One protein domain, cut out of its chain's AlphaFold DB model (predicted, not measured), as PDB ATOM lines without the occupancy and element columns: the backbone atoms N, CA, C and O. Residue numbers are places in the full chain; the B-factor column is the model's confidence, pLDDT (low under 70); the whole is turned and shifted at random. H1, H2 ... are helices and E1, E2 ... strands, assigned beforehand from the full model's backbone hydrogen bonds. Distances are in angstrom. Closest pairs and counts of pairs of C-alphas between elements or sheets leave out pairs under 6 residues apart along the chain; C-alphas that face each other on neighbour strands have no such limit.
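Overview. This is residues 462 to 486 and 493 to 586 of the 939 residues of the protein "RRM domain-containing protein" of Hyphopichia burtonii NRRL Y-1933 (UniProt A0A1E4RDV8). A twisted sheet of four strands forms a wall, with H3 and H4 over one of its faces and no named helix over the other. H5 sits farther out on the helix side and meets H6, while H1 and H2 lie at opposite ends of the longest direction, H1 beside H4 and H2 away from the other helices. The printed part has 119 residues, with six named helices and four named strands in the order H1, E1, H2, H3, E2, E3, H4, H5, H6, E4. The sheet runs E2, E3, E1, E4, entirely antiparallel, and the class is mixed, helices and strands. The whole is compact, with a radius of gyration of the C-alphas of 14.2 A, and spans 42 by 33 by 30 A.

Arrangement. The sheet has edge strands E2, residues 518 to 524, and E4, residues 577 to 581, and inner strands E3, residues 529 to 534, and E1, residues 475 to 480. E2 and E3 are a hairpin, antiparallel at 167 degrees, with N 519 and O 533 within hydrogen-bond range at 2.8 A. E3 and E1 are antiparallel at 157 degrees, with N 530 and O 478 at 2.8 A. E1 and E4 are antiparallel at 157 degrees, with N 477 and O 580 at 2.8 A. The sheet is twisted, its C-alphas lying up to 4.4 A off the best plane. H4, residues 537 to 548, is on the sheet at a height of 8.5 A, over E1 and E4, and runs along the strands, at 15 degrees to E1 on the local plane. The closest C-alphas of H4 and E4 are those of Val 544 and Ser 580, 5.6 A apart. H3, residues 505 to 512, is on the same face at a height of 9.4 A, over E2 and only just over E3, where 3 of its C-alphas fall; it runs slantwise to the strands, at 56 degrees to E2 on the local plane. The closest C-alphas of H3 and E2 are those of Asp 505 and Ile 521, 6.7 A apart. This makes two layers, helices on one face of a sheet, although H3 and H4 are apart. H1, residues 462 to 469, touches H4 at residues 537 to 541 alone, about perpendicular at 74 degrees; the closest C-alphas are those of Ile 464 and Met 538, 6.7 A apart. H5, residues 552 to 559, and H4 only just touch, and only at the corner, with 3 pairs of C-alphas within 8 A; the closest are those of Leu 546 and Ile 555, 6.7 A. H6, residues 570 to 574, touches H5, the closest C-alphas being those of Ala 559 and Phe 570, 6.4 A apart. H2, residues 493 to 499, is not on the sheet and touches no helix. In the six helices every O i to N i+4 pair is within hydrogen-bond range.

Along the chain. E2 is 17.8 A from first to last C-alpha, E1 17.0 A, E3 16.6 A, H4 16.5 A and E4 13.2 A. H1 begins at C-alpha 462, at (4.446, -38.425, -31.883). H4 begins at C-alpha 537, at (14.149, -30.682, -29.010), and E4 ends at C-alpha 581, at (13.625, -30.046, -19.139).

Size, cuts and confidence. The two C-alphas farthest apart are those of Arg 462 and Glu 494, 43.6 A. Residues 487 to 492 are not printed, in the link from E1 to H2, and C-alphas 486 and 493 are 11.0 A apart across the cut. Of the links printed whole, none is long; that from H5 to H6, 10 residues, is short and the others are tight. The mean pLDDT of the printed part is 86.7, and it is under 70 in 19 residues: 482 to 486, 493 to 499 and 562 to 568.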
ATOM      1  N   ARG A 462       5.196 -37.961 -33.063       92.00
ATOM      2  CA  ARG A 462       4.446 -38.425 -31.883       92.00
ATOM      3  C   ARG A 462       5.282 -38.411 -30.598       92.00
ATOM      4  O   ARG A 462       4.766 -38.042 -29.550       92.00
ATOM      5  N   GLU A 463       6.550 -38.792 -30.684       93.25
ATOM      6  CA  GLU A 463       7.509 -38.800 -29.573       93.25
ATOM      7  C   GLU A 463       7.719 -37.392 -28.996       93.25
ATOM      8  O   GLU A 463       7.519 -37.168 -27.803       93.25
ATOM      9  N   ILE A 464       7.995 -36.413 -29.867       95.56
ATOM     10  CA  ILE A 464       8.133 -34.998 -29.498       95.56
ATOM     11  C   ILE A 464       6.809 -34.466 -28.943       95.56
ATOM     12  O   ILE A 464       6.802 -33.778 -27.929       95.56
ATOM     13  N   SER A 465       5.678 -34.811 -29.567       92.06
ATOM     14  CA  SER A 465       4.354 -34.371 -29.119       92.06
ATOM     15  C   SER A 465       4.031 -34.844 -27.697       92.06
ATOM     16  O   SER A 465       3.563 -34.038 -26.894       92.06
ATOM     17  N   LEU A 466       4.313 -36.111 -27.369       91.88
ATOM     18  CA  LEU A 466       4.116 -36.667 -26.025       91.88
ATOM     19  C   LEU A 466       5.080 -36.044 -25.006       91.88
ATOM     20  O   LEU A 466       4.655 -35.641 -23.923       91.88
ATOM     21  N   ALA A 467       6.358 -35.899 -25.364       94.75
ATOM     22  CA  ALA A 467       7.352 -35.268 -24.502       94.75
ATOM     23  C   ALA A 467       7.004 -33.795 -24.208       94.75
ATOM     24  O   ALA A 467       7.111 -33.351 -23.066       94.75
ATOM     25  N   VAL A 468       6.518 -33.039 -25.199       94.88
ATOM     26  CA  VAL A 468       6.045 -31.656 -25.018       94.88
ATOM     27  C   VAL A 468       4.846 -31.590 -24.066       94.88
ATOM     28  O   VAL A 468       4.793 -30.683 -23.238       94.88
ATOM     29  N   THR A 469       3.922 -32.560 -24.096       90.88
ATOM     30  CA  THR A 469       2.843 -32.655 -23.089       90.88
ATOM     31  C   THR A 469       3.393 -32.876 -21.671       90.88
ATOM     32  O   THR A 469       2.843 -32.332 -20.717       90.88
ATOM     33  N   ALA A 470       4.516 -33.585 -21.526       90.19
ATOM     34  CA  ALA A 470       5.258 -33.716 -20.265       90.19
ATOM     35  C   ALA A 470       6.165 -32.502 -19.930       90.19
ATOM     36  O   ALA A 470       6.910 -32.534 -18.951       90.19
ATOM     37  N   GLY A 471       6.105 -31.418 -20.714       93.56
ATOM     38  CA  GLY A 471       6.867 -30.186 -20.493       93.56
ATOM     39  C   GLY A 471       8.239 -30.128 -21.172       93.56
ATOM     40  O   GLY A 471       9.046 -29.265 -20.816       93.56
ATOM     41  N   ALA A 472       8.527 -31.011 -22.134       97.00
ATOM     42  CA  ALA A 472       9.784 -30.977 -22.875       97.00
ATOM     43  C   ALA A 472       9.967 -29.691 -23.692       97.00
ATOM     44  O   ALA A 472       9.034 -29.141 -24.280       97.00
ATOM     45  N   SER A 473      11.214 -29.235 -23.761       97.44
ATOM     46  CA  SER A 473      11.655 -28.163 -24.650       97.44
ATOM     47  C   SER A 473      13.126 -28.369 -25.012       97.44
ATOM     48  O   SER A 473      13.792 -29.244 -24.459       97.44
ATOM     49  N   ARG A 474      13.653 -27.539 -25.916       97.38
ATOM     50  CA  ARG A 474      15.079 -27.537 -26.275       97.38
ATOM     51  C   ARG A 474      16.005 -27.115 -25.125       97.38
ATOM     52  O   ARG A 474      17.214 -27.282 -25.230       97.38
ATOM     53  N   ASN A 475      15.469 -26.516 -24.057       97.44
ATOM     54  CA  ASN A 475      16.244 -26.088 -22.896       97.44
ATOM     55  C   ASN A 475      16.280 -27.189 -21.826       97.44
ATOM     56  O   ASN A 475      15.233 -27.648 -21.367       97.44
ATOM     57  N   VAL A 476      17.481 -27.556 -21.387       98.12
ATOM     58  CA  VAL A 476      17.743 -28.553 -20.349       98.12
ATOM     59  C   VAL A 476      18.381 -27.873 -19.139       98.12
ATOM     60  O   VAL A 476      19.443 -27.264 -19.236       98.12
ATOM     61  N   TYR A 477      17.745 -27.992 -17.977       97.31
ATOM     62  CA  TYR A 477      18.342 -27.653 -16.688       97.31
ATOM     63  C   TYR A 477      19.342 -28.733 -16.271       97.31
ATOM     64  O   TYR A 477      19.022 -29.925 -16.318       97.31
ATOM     65  N   ILE A 478      20.498 -28.305 -15.763       95.62
ATOM     66  CA  ILE A 478      21.447 -29.147 -15.034       95.62
ATOM     67  C   ILE A 478      21.829 -28.483 -13.701       95.62
ATOM     68  O   ILE A 478      22.116 -27.289 -13.650       95.62
ATOM     69  N   GLY A 479      21.835 -29.226 -12.595       91.19
ATOM     70  CA  GLY A 479      22.200 -28.674 -11.282       91.19
ATOM     71  C   GLY A 479      22.207 -29.702 -10.157       91.19
ATOM     72  O   GLY A 479      21.797 -30.845 -10.352       91.19
ATOM     73  N   ILE A 480      22.727 -29.330  -8.986       79.69
ATOM     74  CA  ILE A 480      22.907 -30.258  -7.854       79.69
ATOM     75  C   ILE A 480      21.556 -30.870  -7.426       79.69
ATOM     76  O   ILE A 480      20.557 -30.167  -7.270       79.69
ATOM     77  N   LYS A 481      21.517 -32.194  -7.209       71.94
ATOM     78  CA  LYS A 481      20.324 -32.894  -6.701       71.94
ATOM     79  C   LYS A 481      19.984 -32.424  -5.282       71.94
ATOM     80  O   LYS A 481      20.696 -32.737  -4.332       71.94
ATOM     81  N   LEU A 482      18.861 -31.719  -5.132       63.31
ATOM     82  CA  LEU A 482      18.291 -31.382  -3.825       63.31
ATOM     83  C   LEU A 482      17.766 -32.653  -3.140       63.31
ATOM     84  O   LEU A 482      16.671 -33.130  -3.445       63.31
ATOM     85  N   ILE A 483      18.557 -33.197  -2.212       59.66
ATOM     86  CA  ILE A 483      18.150 -34.294  -1.326       59.66
ATOM     87  C   ILE A 483      17.007 -33.786  -0.436       59.66
ATOM     88  O   ILE A 483      17.168 -32.799   0.287       59.66
ATOM     89  N   LYS A 484      15.841 -34.437  -0.518       52.88
ATOM     90  CA  LYS A 484      14.635 -34.031   0.223       52.88
ATOM     91  C   LYS A 484      14.638 -34.497   1.681       52.88
ATOM     92  O   LYS A 484      14.037 -33.825   2.521       52.88
ATOM     93  N   ASP A 485      15.319 -35.602   1.979       53.38
ATOM     94  CA  ASP A 485      15.317 -36.221   3.304       53.38
ATOM     95  C   ASP A 485      15.950 -35.307   4.353       53.38
ATOM     96  O   ASP A 485      17.056 -34.787   4.189       53.38
ATOM     97  N   GLN A 486      15.215 -35.071   5.440       54.75
ATOM     98  CA  GLN A 486      15.564 -34.020   6.398       54.75
ATOM     99  C   GLN A 486      16.646 -34.451   7.398       54.75
ATOM    100  O   GLN A 486      17.376 -33.598   7.901       54.75
ATOM    101  N   GLN A 493      25.040 -31.366   2.998       55.44
ATOM    102  CA  GLN A 493      24.974 -30.146   2.179       55.44
ATOM    103  C   GLN A 493      26.303 -29.383   2.127       55.44
ATOM    104  O   GLN A 493      26.653 -28.882   1.058       55.44
ATOM    105  N   GLU A 494      27.066 -29.326   3.222       54.06
ATOM    106  CA  GLU A 494      28.342 -28.604   3.232       54.06
ATOM    107  C   GLU A 494      29.456 -29.344   2.486       54.06
ATOM    108  O   GLU A 494      30.145 -28.727   1.673       54.06
ATOM    109  N   GLU A 495      29.618 -30.657   2.678       53.41
ATOM    110  CA  GLU A 495      30.619 -31.415   1.914       53.41
ATOM    111  C   GLU A 495      30.280 -31.496   0.420       53.41
ATOM    112  O   GLU A 495      31.168 -31.344  -0.424       53.41
ATOM    113  N   THR A 496      29.002 -31.680   0.073       53.44
ATOM    114  CA  THR A 496      28.583 -31.822  -1.331       53.44
ATOM    115  C   THR A 496      28.732 -30.502  -2.091       53.44
ATOM    116  O   THR A 496      29.294 -30.503  -3.188       53.44
ATOM    117  N   LYS A 497      28.335 -29.357  -1.502       54.69
ATOM    118  CA  LYS A 497      28.554 -28.034  -2.123       54.69
ATOM    119  C   LYS A 497      30.033 -27.693  -2.300       54.69
ATOM    120  O   LYS A 497      30.395 -27.063  -3.288       54.69
ATOM    121  N   ARG A 498      30.902 -28.102  -1.368       54.44
ATOM    122  CA  ARG A 498      32.346 -27.814  -1.445       54.44
ATOM    123  C   ARG A 498      33.088 -28.665  -2.491       54.44
ATOM    124  O   ARG A 498      34.216 -28.314  -2.823       54.44
ATOM    125  N   LYS A 499      32.487 -29.745  -3.019       59.06
ATOM    126  CA  LYS A 499      33.126 -30.669  -3.985       59.06
ATOM    127  C   LYS A 499      32.461 -30.754  -5.369       59.06
ATOM    128  O   LYS A 499      33.153 -31.119  -6.314       59.06
ATOM    129  N   ILE A 500      31.169 -30.444  -5.522       73.94
ATOM    130  CA  ILE A 500      30.437 -30.639  -6.792       73.94
ATOM    131  C   ILE A 500      29.936 -29.299  -7.356       73.94
ATOM    132  O   ILE A 500      28.857 -28.833  -7.007       73.94
ATOM    133  N   GLN A 501      30.710 -28.713  -8.273       83.38
ATOM    134  CA  GLN A 501      30.308 -27.584  -9.129       83.38
ATOM    135  C   GLN A 501      30.193 -28.049 -10.586       83.38
ATOM    136  O   GLN A 501      30.847 -29.019 -10.978       83.38
ATOM    137  N   LEU A 502      29.412 -27.350 -11.416       88.69
ATOM    138  CA  LEU A 502      29.411 -27.628 -12.854       88.69
ATOM    139  C   LEU A 502      30.766 -27.267 -13.504       88.69
ATOM    140  O   LEU A 502      31.378 -26.254 -13.139       88.69
ATOM    141  N   PRO A 503      31.215 -28.040 -14.517       90.31
ATOM    142  CA  PRO A 503      32.326 -27.664 -15.391       90.31
ATOM    143  C   PRO A 503      32.149 -26.283 -16.048       90.31
ATOM    144  O   PRO A 503      31.075 -25.684 -16.018       90.31
ATOM    145  N   ASN A 504      33.221 -25.741 -16.634       91.38
ATOM    146  CA  ASN A 504      33.143 -24.480 -17.381       91.38
ATOM    147  C   ASN A 504      32.371 -24.637 -18.710       91.38
ATOM    148  O   ASN A 504      32.080 -25.754 -19.133       91.38
ATOM    149  N   ASP A 505      32.048 -23.507 -19.351       91.44
ATOM    150  CA  ASP A 505      31.303 -23.465 -20.620       91.44
ATOM    151  C   ASP A 505      31.917 -24.385 -21.683       91.44
ATOM    152  O   ASP A 505      31.248 -25.287 -22.174       91.44
ATOM    153  N   LEU A 506      33.220 -24.229 -21.940       93.19
ATOM    154  CA  LEU A 506      33.962 -25.000 -22.937       93.19
ATOM    155  C   LEU A 506      33.864 -26.517 -22.709       93.19
ATOM    156  O   LEU A 506      33.706 -27.275 -23.665       93.19
ATOM    157  N   GLN A 507      33.946 -26.967 -21.453       93.00
ATOM    158  CA  GLN A 507      33.851 -28.385 -21.118       93.00
ATOM    159  C   GLN A 507      32.408 -28.894 -21.203       93.00
ATOM    160  O   GLN A 507      32.199 -29.962 -21.768       93.00
ATOM    161  N   LEU A 508      31.412 -28.133 -20.720       94.44
ATOM    162  CA  LEU A 508      30.000 -28.486 -20.923       94.44
ATOM    163  C   LEU A 508      29.658 -28.546 -22.418       94.44
ATOM    164  O   LEU A 508      29.005 -29.491 -22.841       94.44
ATOM    165  N   ARG A 509      30.128 -27.593 -23.230       95.56
ATOM    166  CA  ARG A 509      29.906 -27.593 -24.678       95.56
ATOM    167  C   ARG A 509      30.507 -28.849 -25.307       95.56
ATOM    168  O   ARG A 509      29.756 -29.652 -25.845       95.56
ATOM    169  N   LYS A 510      31.806 -29.101 -25.108       94.06
ATOM    170  CA  LYS A 510      32.503 -30.306 -25.602       94.06
ATOM    171  C   LYS A 510      31.838 -31.628 -25.184       94.06
ATOM    172  O   LYS A 510      31.915 -32.607 -25.924       94.06
ATOM    173  N   ASP A 511      31.234 -31.678 -24.001       94.12
ATOM    174  CA  ASP A 511      30.630 -32.896 -23.460       94.12
ATOM    175  C   ASP A 511      29.179 -33.109 -23.925       94.12
ATOM    176  O   ASP A 511      28.815 -34.231 -24.275       94.12
ATOM    177  N   PHE A 512      28.351 -32.060 -23.965       96.06
ATOM    178  CA  PHE A 512      26.932 -32.158 -24.335       96.06
ATOM    179  C   PHE A 512      26.673 -32.023 -25.846       96.06
ATOM    180  O   PHE A 512      25.687 -32.571 -26.335       96.06
ATOM    181  N   GLU A 513      27.576 -31.401 -26.608       96.12
ATOM    182  CA  GLU A 513      27.509 -31.317 -28.079       96.12
ATOM    183  C   GLU A 513      27.591 -32.702 -28.752       96.12
ATOM    184  O   GLU A 513      27.065 -32.898 -29.844       96.12
ATOM    185  N   LYS A 514      28.121 -33.711 -28.038       94.44
ATOM    186  CA  LYS A 514      28.073 -35.137 -28.419       94.44
ATOM    187  C   LYS A 514      26.638 -35.685 -28.578       94.44
ATOM    188  O   LYS A 514      26.440 -36.697 -29.246       94.44
ATOM    189  N   PHE A 515      25.639 -35.045 -27.961       95.88
ATOM    190  CA  PHE A 515      24.228 -35.455 -28.011       95.88
ATOM    191  C   PHE A 515      23.431 -34.692 -29.081       95.88
ATOM    192  O   PHE A 515      22.479 -35.251 -29.639       95.88
ATOM    193  N   GLY A 516      23.834 -33.452 -29.377       96.38
ATOM    194  CA  GLY A 516      23.236 -32.552 -30.365       96.38
ATOM    195  C   GLY A 516      23.804 -31.132 -30.267       96.38
ATOM    196  O   GLY A 516      24.334 -30.740 -29.229       96.38
ATOM    197  N   GLU A 517      23.683 -30.352 -31.342       96.88
ATOM    198  CA  GLU A 517      24.244 -28.996 -31.446       96.88
ATOM    199  C   GLU A 517      23.651 -28.022 -30.404       96.88
ATOM    200  O   GLU A 517      22.447 -28.051 -30.111       96.88
ATOM    201  N   LEU A 518      24.489 -27.130 -29.857       96.50
ATOM    202  CA  LEU A 518      24.146 -26.271 -28.714       96.50
ATOM    203  C   LEU A 518      24.040 -24.782 -29.077       96.50
ATOM    204  O   LEU A 518      25.020 -24.148 -29.468       96.50
ATOM    205  N   GLU A 519      22.861 -24.208 -28.832       95.44
ATOM    206  CA  GLU A 519      22.545 -22.783 -28.969       95.44
ATOM    207  C   GLU A 519      23.337 -21.938 -27.960       95.44
ATOM    208  O   GLU A 519      24.104 -21.068 -28.342       95.44
ATOM    209  N   GLN A 520      23.160 -22.188 -26.660       94.38
ATOM    210  CA  GLN A 520      23.780 -21.407 -25.586       94.38
ATOM    211  C   GLN A 520      23.818 -22.218 -24.288       94.38
ATOM    212  O   GLN A 520      22.938 -23.040 -24.032       94.38
ATOM    213  N   ILE A 521      24.802 -21.929 -23.438       95.50
ATOM    214  CA  ILE A 521      24.869 -22.404 -22.056       95.50
ATOM    215  C   ILE A 521      24.806 -21.180 -21.132       95.50
ATOM    216  O   ILE A 521      25.401 -20.142 -21.417       95.50
ATOM    217  N   ASN A 522      24.050 -21.269 -20.039       93.94
ATOM    218  CA  ASN A 522      23.915 -20.207 -19.041       93.94
ATOM    219  C   ASN A 522      24.109 -20.768 -17.632       93.94
ATOM    220  O   ASN A 522      23.435 -21.725 -17.259       93.94
ATOM    221  N   PHE A 523      24.973 -20.150 -16.828       92.69
ATOM    222  CA  PHE A 523      25.213 -20.541 -15.436       92.69
ATOM    223  C   PHE A 523      24.451 -19.645 -14.460       92.69
ATOM    224  O   PHE A 523      24.331 -18.441 -14.673       92.69
ATOM    225  N   TYR A 524      24.007 -20.226 -13.349       87.56
ATOM    226  CA  TYR A 524      23.417 -19.519 -12.215       87.56
ATOM    227  C   TYR A 524      24.161 -19.880 -10.920       87.56
ATOM    228  O   TYR A 524      24.865 -20.889 -10.855       87.56
ATOM    229  N   HIS A 525      24.038 -19.023  -9.899       79.88
ATOM    230  CA  HIS A 525      24.565 -19.230  -8.539       79.88
ATOM    231  C   HIS A 525      25.982 -19.842  -8.490       79.88
ATOM    232  O   HIS A 525      26.175 -20.941  -7.985       79.88
ATOM    233  N   ASN A 526      26.982 -19.146  -9.045       79.44
ATOM    234  CA  ASN A 526      28.391 -19.581  -9.057       79.44
ATOM    235  C   ASN A 526      28.645 -20.997  -9.633       79.44
ATOM    236  O   ASN A 526      29.647 -21.614  -9.282       79.44
ATOM    237  N   LYS A 527      27.788 -21.475 -10.553       83.38
ATOM    238  CA  LYS A 527      27.795 -22.830 -11.148       83.38
ATOM    239  C   LYS A 527      27.207 -23.956 -10.275       83.38
ATOM    240  O   LYS A 527      27.414 -25.127 -10.601       83.38
ATOM    241  N   ASP A 528      26.413 -23.633  -9.248       83.56
ATOM    242  CA  ASP A 528      25.534 -24.604  -8.560       83.56
ATOM    243  C   ASP A 528      24.504 -25.222  -9.542       83.56
ATOM    244  O   ASP A 528      24.073 -26.371  -9.383       83.56
ATOM    245  N   CYS A 529      24.099 -24.464 -10.571       91.19
ATOM    246  CA  CYS A 529      23.239 -24.928 -11.660       91.19
ATOM    247  C   CYS A 529      23.451 -24.139 -12.968       91.19
ATOM    248  O   CYS A 529      24.131 -23.109 -13.007       91.19
ATOM    249  N   GLY A 530      22.857 -24.632 -14.052       94.69
ATOM    250  CA  GLY A 530      22.875 -24.011 -15.366       94.69
ATOM    251  C   GLY A 530      21.785 -24.541 -16.299       94.69
ATOM    252  O   GLY A 530      21.022 -25.449 -15.963       94.69
ATOM    253  N   PHE A 531      21.719 -23.939 -17.480       96.94
ATOM    254  CA  PHE A 531      20.757 -24.218 -18.538       96.94
ATOM    255  C   PHE A 531      21.501 -24.407 -19.859       96.94
ATOM    256  O   PHE A 531      22.340 -23.576 -20.208       96.94
ATOM    257  N   ILE A 532      21.201 -25.491 -20.568       97.62
ATOM    258  CA  ILE A 532      21.801 -25.873 -21.847       97.62
ATOM    259  C   ILE A 532      20.686 -25.857 -22.895       97.62
ATOM    260  O   ILE A 532      19.766 -26.675 -22.856       97.62
ATOM    261  N   ASN A 533      20.749 -24.907 -23.824       97.19
ATOM    262  CA  ASN A 533      19.824 -24.799 -24.944       97.19
ATOM    263  C   ASN A 533      20.369 -25.604 -26.134       97.19
ATOM    264  O   ASN A 533      21.374 -25.217 -26.725       97.19
ATOM    265  N   PHE A 534      19.696 -26.689 -26.513       98.31
ATOM    266  CA  PHE A 534      19.947 -27.418 -27.759       98.31
ATOM    267  C   PHE A 534      19.317 -26.695 -28.960       98.31
ATOM    268  O   PHE A 534      18.355 -25.935 -28.817       98.31
ATOM    269  N   LEU A 535      19.806 -26.961 -30.171       97.62
ATOM    270  CA  LEU A 535      19.150 -26.497 -31.398       97.62
ATOM    271  C   LEU A 535      17.922 -27.332 -31.772       97.62
ATOM    272  O   LEU A 535      17.033 -26.812 -32.444       97.62
ATOM    273  N   ASN A 536      17.834 -28.573 -31.292       97.88
ATOM    274  CA  ASN A 536      16.775 -29.534 -31.588       97.88
ATOM    275  C   ASN A 536      16.196 -30.133 -30.293       97.88
ATOM    276  O   ASN A 536      16.929 -30.594 -29.418       97.88
ATOM    277  N   ILE A 537      14.868 -30.158 -30.177       97.94
ATOM    278  CA  ILE A 537      14.149 -30.682 -29.010       97.94
ATOM    279  C   ILE A 537      14.371 -32.187 -28.825       97.94
ATOM    280  O   ILE A 537      14.412 -32.654 -27.691       97.94
ATOM    281  N   MET A 538      14.577 -32.939 -29.910       97.88
ATOM    282  CA  MET A 538      14.829 -34.382 -29.833       97.88
ATOM    283  C   MET A 538      16.146 -34.704 -29.112       97.88
ATOM    284  O   MET A 538      16.268 -35.741 -28.466       97.88
ATOM    285  N   ASP A 539      17.128 -33.811 -29.172       98.19
ATOM    286  CA  ASP A 539      18.440 -34.037 -28.561       98.19
ATOM    287  C   ASP A 539      18.360 -33.808 -27.045       98.19
ATOM    288  O   ASP A 539      18.854 -34.619 -26.260       98.19
ATOM    289  N   ALA A 540      17.594 -32.790 -26.635       98.19
ATOM    290  CA  ALA A 540      17.192 -32.575 -25.248       98.19
ATOM    291  C   ALA A 540      16.338 -33.735 -24.691       98.19
ATOM    292  O   ALA A 540      16.559 -34.154 -23.555       98.19
ATOM    293  N   ILE A 541      15.393 -34.277 -25.473       97.88
ATOM    294  CA  ILE A 541      14.555 -35.426 -25.073       97.88
ATOM    295  C   ILE A 541      15.422 -36.659 -24.809       97.88
ATOM    296  O   ILE A 541      15.399 -37.186 -23.695       97.88
ATOM    297  N   ARG A 542      16.244 -37.064 -25.787       96.69
ATOM    298  CA  ARG A 542      17.143 -38.224 -25.663       96.69
ATOM    299  C   ARG A 542      18.104 -38.072 -24.483       96.69
ATOM    300  O   ARG A 542      18.332 -39.036 -23.758       96.69
ATOM    301  N   LEU A 543      18.645 -36.873 -24.252       96.75
ATOM    302  CA  LEU A 543      19.523 -36.609 -23.112       96.75
ATOM    303  C   LEU A 543      18.808 -36.804 -21.763       96.75
ATOM    304  O   LEU A 543      19.346 -37.476 -20.882       96.75
ATOM    305  N   VAL A 544      17.619 -36.220 -21.585       96.75
ATOM    306  CA  VAL A 544      16.872 -36.315 -20.319       96.75
ATOM    307  C   VAL A 544      16.451 -37.763 -20.047       96.75
ATOM    308  O   VAL A 544      16.706 -38.260 -18.949       96.75
ATOM    309  N   GLU A 545      15.911 -38.468 -21.047       95.50
ATOM    310  CA  GLU A 545      15.499 -39.874 -20.921       95.50
ATOM    311  C   GLU A 545      16.670 -40.783 -20.511       95.50
ATOM    312  O   GLU A 545      16.532 -41.617 -19.616       95.50
ATOM    313  N   LEU A 546      17.851 -40.607 -21.115       94.88
ATOM    314  CA  LEU A 546      19.039 -41.405 -20.793       94.88
ATOM    315  C   LEU A 546      19.475 -41.245 -19.327       94.88
ATOM    316  O   LEU A 546      19.832 -42.234 -18.683       94.88
ATOM    317  N   PHE A 547      19.422 -40.027 -18.777       93.44
ATOM    318  CA  PHE A 547      19.766 -39.774 -17.371       93.44
ATOM    319  C   PHE A 547      18.665 -40.187 -16.387       93.44
ATOM    320  O   PHE A 547      18.986 -40.618 -15.276       93.44
ATOM    321  N   GLU A 548      17.393 -40.102 -16.776       91.88
ATOM    322  CA  GLU A 548      16.255 -40.559 -15.972       91.88
ATOM    323  C   GLU A 548      16.212 -42.093 -15.877       91.88
ATOM    324  O   GLU A 548      16.139 -42.648 -14.779       91.88
ATOM    325  N   THR A 549      16.396 -42.783 -17.007       91.06
ATOM    326  CA  THR A 549      16.521 -44.251 -17.082       91.06
ATOM    327  C   THR A 549      17.878 -44.784 -16.602       91.06
ATOM    328  O   THR A 549      18.047 -45.998 -16.497       91.06
ATOM    329  N   LYS A 550      18.840 -43.899 -16.290       87.50
ATOM    330  CA  LYS A 550      20.222 -44.220 -15.872       87.50
ATOM    331  C   LYS A 550      20.946 -45.171 -16.838       87.50
ATOM    332  O   LYS A 550      21.656 -46.077 -16.410       87.50
ATOM    333  N   ASN A 551      20.759 -44.987 -18.143       86.44
ATOM    334  CA  ASN A 551      21.241 -45.922 -19.158       86.44
ATOM    335  C   ASN A 551      22.733 -45.705 -19.492       86.44
ATOM    336  O   ASN A 551      23.084 -45.266 -20.588       86.44
ATOM    337  N   GLU A 552      23.600 -45.988 -18.517       87.31
ATOM    338  CA  GLU A 552      25.049 -45.736 -18.543       87.31
ATOM    339  C   GLU A 552      25.722 -46.249 -19.825       87.31
ATOM    340  O   GLU A 552      26.358 -45.468 -20.526       87.31
ATOM    341  N   SER A 553      25.474 -47.496 -20.236       85.81
ATOM    342  CA  SER A 553      26.086 -48.067 -21.448       85.81
ATOM    343  C   SER A 553      25.667 -47.367 -22.752       85.81
ATOM    344  O   SER A 553      26.453 -47.313 -23.696       85.81
ATOM    345  N   LYS A 554      24.450 -46.800 -22.842       88.56
ATOM    346  CA  LYS A 554      24.066 -45.940 -23.982       88.56
ATOM    347  C   LYS A 554      24.728 -44.566 -23.892       88.56
ATOM    348  O   LYS A 554      25.137 -44.033 -24.919       88.56
ATOM    349  N   ILE A 555      24.822 -43.997 -22.690       89.81
ATOM    350  CA  ILE A 555      25.447 -42.690 -22.446       89.81
ATOM    351  C   ILE A 555      26.934 -42.737 -22.804       89.81
ATOM    352  O   ILE A 555      27.380 -41.920 -23.603       89.81
ATOM    353  N   ASN A 556      27.677 -43.711 -22.280       87.50
ATOM    354  CA  ASN A 556      29.114 -43.865 -22.503       87.50
ATOM    355  C   ASN A 556      29.418 -44.129 -23.990       87.50
ATOM    356  O   ASN A 556      30.292 -43.477 -24.560       87.50
ATOM    357  N   LYS A 557      28.590 -44.938 -24.671       88.00
ATOM    358  CA  LYS A 557      28.671 -45.158 -26.127       88.00
ATOM    359  C   LYS A 557      28.399 -43.905 -26.975       88.00
ATOM    360  O   LYS A 557      29.002 -43.752 -28.032       88.00
ATOM    361  N   ILE A 558      27.490 -43.018 -26.556       88.81
ATOM    362  CA  ILE A 558      27.268 -41.719 -27.228       88.81
ATOM    363  C   ILE A 558      28.410 -40.747 -26.902       88.81
ATOM    364  O   ILE A 558      28.826 -39.965 -27.754       88.81
ATOM    365  N   ALA A 559      28.952 -40.818 -25.686       87.50
ATOM    366  CA  ALA A 559      30.083 -40.008 -25.270       87.50
ATOM    367  C   ALA A 559      31.411 -40.421 -25.943       87.50
ATOM    368  O   ALA A 559      32.315 -39.590 -26.029       87.50
ATOM    369  N   GLY A 560      31.535 -41.663 -26.421       82.94
ATOM    370  CA  GLY A 560      32.810 -42.233 -26.874       82.94
ATOM    371  C   GLY A 560      33.757 -42.572 -25.716       82.94
ATOM    372  O   GLY A 560      34.970 -42.603 -25.906       82.94
ATOM    373  N   ASP A 561      33.202 -42.790 -24.521       76.81
ATOM    374  CA  ASP A 561      33.933 -43.060 -23.284       76.81
ATOM    375  C   ASP A 561      33.741 -44.543 -22.887       76.81
ATOM    376  O   ASP A 561      33.134 -44.832 -21.860       76.81
ATOM    377  N   ASP A 562      34.227 -45.491 -23.700       66.19
ATOM    378  CA  ASP A 562      34.006 -46.953 -23.545       66.19
ATOM    379  C   ASP A 562      34.672 -47.604 -22.296       66.19
ATOM    380  O   ASP A 562      34.722 -48.829 -22.177       66.19
ATOM    381  N   ASP A 563      35.197 -46.806 -21.361       67.50
ATOM    382  CA  ASP A 563      35.803 -47.252 -20.099       67.50
ATOM    383  C   ASP A 563      34.959 -46.791 -18.900       67.50
ATOM    384  O   ASP A 563      35.132 -45.689 -18.369       67.50
ATOM    385  N   ASP A 564      34.060 -47.671 -18.447       60.94
ATOM    386  CA  ASP A 564      33.199 -47.454 -17.276       60.94
ATOM    387  C   ASP A 564      34.005 -47.214 -15.975       60.94
ATOM    388  O   ASP A 564      33.504 -46.592 -15.032       60.94
ATOM    389  N   SER A 565      35.267 -47.667 -15.913       63.41
ATOM    390  CA  SER A 565      36.139 -47.496 -14.741       63.41
ATOM    391  C   SER A 565      36.786 -46.109 -14.656       63.41
ATOM    392  O   SER A 565      37.271 -45.714 -13.591       63.41
ATOM    393  N   ASN A 566      36.757 -45.333 -15.744       69.62
ATOM    394  CA  ASN A 566      37.379 -44.020 -15.816       69.62
ATOM    395  C   ASN A 566      36.570 -42.967 -15.023       69.62
ATOM    396  O   ASN A 566      35.450 -42.621 -15.419       69.62
ATOM    397  N   PRO A 567      37.124 -42.359 -13.952       63.53
ATOM    398  CA  PRO A 567      36.419 -41.343 -13.169       63.53
ATOM    399  C   PRO A 567      36.197 -40.026 -13.933       63.53
ATOM    400  O   PRO A 567      35.410 -39.193 -13.485       63.53
ATOM    401  N   LEU A 568      36.859 -39.825 -15.081       68.12
ATOM    402  CA  LEU A 568      36.602 -38.704 -15.983       68.12
ATOM    403  C   LEU A 568      35.502 -38.989 -17.020       68.12
ATOM    404  O   LEU A 568      35.146 -38.043 -17.728       68.12
ATOM    405  N   SER A 569      34.960 -40.212 -17.126       80.56
ATOM    406  CA  SER A 569      33.916 -40.524 -18.117       80.56
ATOM    407  C   SER A 569      32.691 -39.619 -17.953       80.56
ATOM    408  O   SER A 569      32.364 -39.154 -16.852       80.56
ATOM    409  N   PHE A 570      32.008 -39.334 -19.061       89.19
ATOM    410  CA  PHE A 570      30.875 -38.417 -19.105       89.19
ATOM    411  C   PHE A 570      29.788 -38.784 -18.081       89.19
ATOM    412  O   PHE A 570      29.331 -37.915 -17.332       89.19
ATOM    413  N   TYR A 571      29.402 -40.061 -17.968       88.56
ATOM    414  CA  TYR A 571      28.392 -40.451 -16.984       88.56
ATOM    415  C   TYR A 571      28.894 -40.299 -15.542       88.56
ATOM    416  O   TYR A 571      28.184 -39.724 -14.711       88.56
ATOM    417  N   ASN A 572      30.133 -40.714 -15.244       85.44
ATOM    418  CA  ASN A 572      30.733 -40.554 -13.914       85.44
ATOM    419  C   ASN A 572      30.766 -39.085 -13.464       85.44
ATOM    420  O   ASN A 572      30.476 -38.790 -12.301       85.44
ATOM    421  N   ARG A 573      31.024 -38.167 -14.402       87.44
ATOM    422  CA  ARG A 573      31.030 -36.713 -14.199       87.44
ATOM    423  C   ARG A 573      29.641 -36.133 -13.922       87.44
ATOM    424  O   ARG A 573      29.508 -35.275 -13.050       87.44
ATOM    425  N   TYR A 574      28.609 -36.582 -14.642       91.31
ATOM    426  CA  TYR A 574      27.290 -35.934 -14.618       91.31
ATOM    427  C   TYR A 574      26.209 -36.640 -13.785       91.31
ATOM    428  O   TYR A 574      25.232 -35.991 -13.404       91.31
ATOM    429  N   LYS A 575      26.377 -37.915 -13.406       89.06
ATOM    430  CA  LYS A 575      25.363 -38.708 -12.671       89.06
ATOM    431  C   LYS A 575      24.878 -38.094 -11.349       89.06
ATOM    432  O   LYS A 575      23.747 -38.354 -10.932       89.06
ATOM    433  N   ASN A 576      25.681 -37.245 -10.705       86.94
ATOM    434  CA  ASN A 576      25.327 -36.579  -9.443       86.94
ATOM    435  C   ASN A 576      24.446 -35.327  -9.620       86.94
ATOM    436  O   ASN A 576      23.785 -34.904  -8.669       86.94
ATOM    437  N   PHE A 577      24.365 -34.761 -10.826       90.75
ATOM    438  CA  PHE A 577      23.451 -33.659 -11.127       90.75
ATOM    439  C   PHE A 577      22.046 -34.190 -11.450       90.75
ATOM    440  O   PHE A 577      21.855 -35.339 -11.859       90.75
ATOM    441  N   LYS A 578      21.031 -33.349 -11.246       92.44
ATOM    442  CA  LYS A 578      19.709 -33.498 -11.849       92.44
ATOM    443  C   LYS A 578      19.799 -32.910 -13.253       92.44
ATOM    444  O   LYS A 578      20.188 -31.755 -13.388       92.44
ATOM    445  N   ILE A 579      19.391 -33.686 -14.250       95.50
ATOM    446  CA  ILE A 579      19.179 -33.239 -15.628       95.50
ATOM    447  C   ILE A 579      17.675 -33.357 -15.900       95.50
ATOM    448  O   ILE A 579      17.069 -34.369 -15.554       95.50
ATOM    449  N   SER A 580      17.045 -32.297 -16.408       96.19
ATOM    450  CA  SER A 580      15.601 -32.264 -16.704       96.19
ATOM    451  C   SER A 580      15.248 -31.107 -17.634       96.19
ATOM    452  O   SER A 580      15.972 -30.115 -17.666       96.19
ATOM    453  N   PHE A 581      14.105 -31.162 -18.316       97.75
ATOM    454  CA  PHE A 581      13.625 -30.046 -19.139       97.75
ATOM    455  C   PHE A 581      13.456 -28.731 -18.356       97.75
ATOM    456  O   PHE A 581      13.193 -28.714 -17.149       97.75
ATOM    457  N   ALA A 582      13.599 -27.618 -19.073       96.06
ATOM    458  CA  ALA A 582      13.421 -26.248 -18.609       96.06
ATOM    459  C   ALA A 582      12.593 -25.433 -19.623       96.06
ATOM    460  O   ALA A 582      12.232 -25.924 -20.692       96.06
ATOM    461  N   LYS A 583      12.284 -24.167 -19.311       93.44
ATOM    462  CA  LYS A 583      11.545 -23.272 -20.223       93.44
ATOM    463  C   LYS A 583      12.462 -22.736 -21.335       93.44
ATOM    464  O   LYS A 583      13.493 -22.136 -21.036       93.44
ATOM    465  N   ASP A 584      12.088 -22.910 -22.603       93.69
ATOM    466  CA  ASP A 584      12.804 -22.341 -23.759       93.69
ATOM    467  C   ASP A 584      12.573 -20.820 -23.873       93.69
ATOM    468  O   ASP A 584      11.461 -20.326 -23.663       93.69
ATOM    469  N   ARG A 585      13.610 -20.065 -24.265       90.19
ATOM    470  CA  ARG A 585      13.505 -18.623 -24.529       90.19
ATOM    471  C   ARG A 585      12.534 -18.316 -25.672       90.19
ATOM    472  O   ARG A 585      11.880 -17.274 -25.621       90.19
ATOM    473  N   CYS A 586      12.426 -19.199 -26.668       91.88
ATOM    474  CA  CYS A 586      11.602 -18.986 -27.862       91.88
ATOM    475  C   CYS A 586      10.094 -19.099 -27.575       91.88
ATOM    476  O   CYS A 586       9.292 -18.471 -28.264       91.88
TER     477      CYS A 586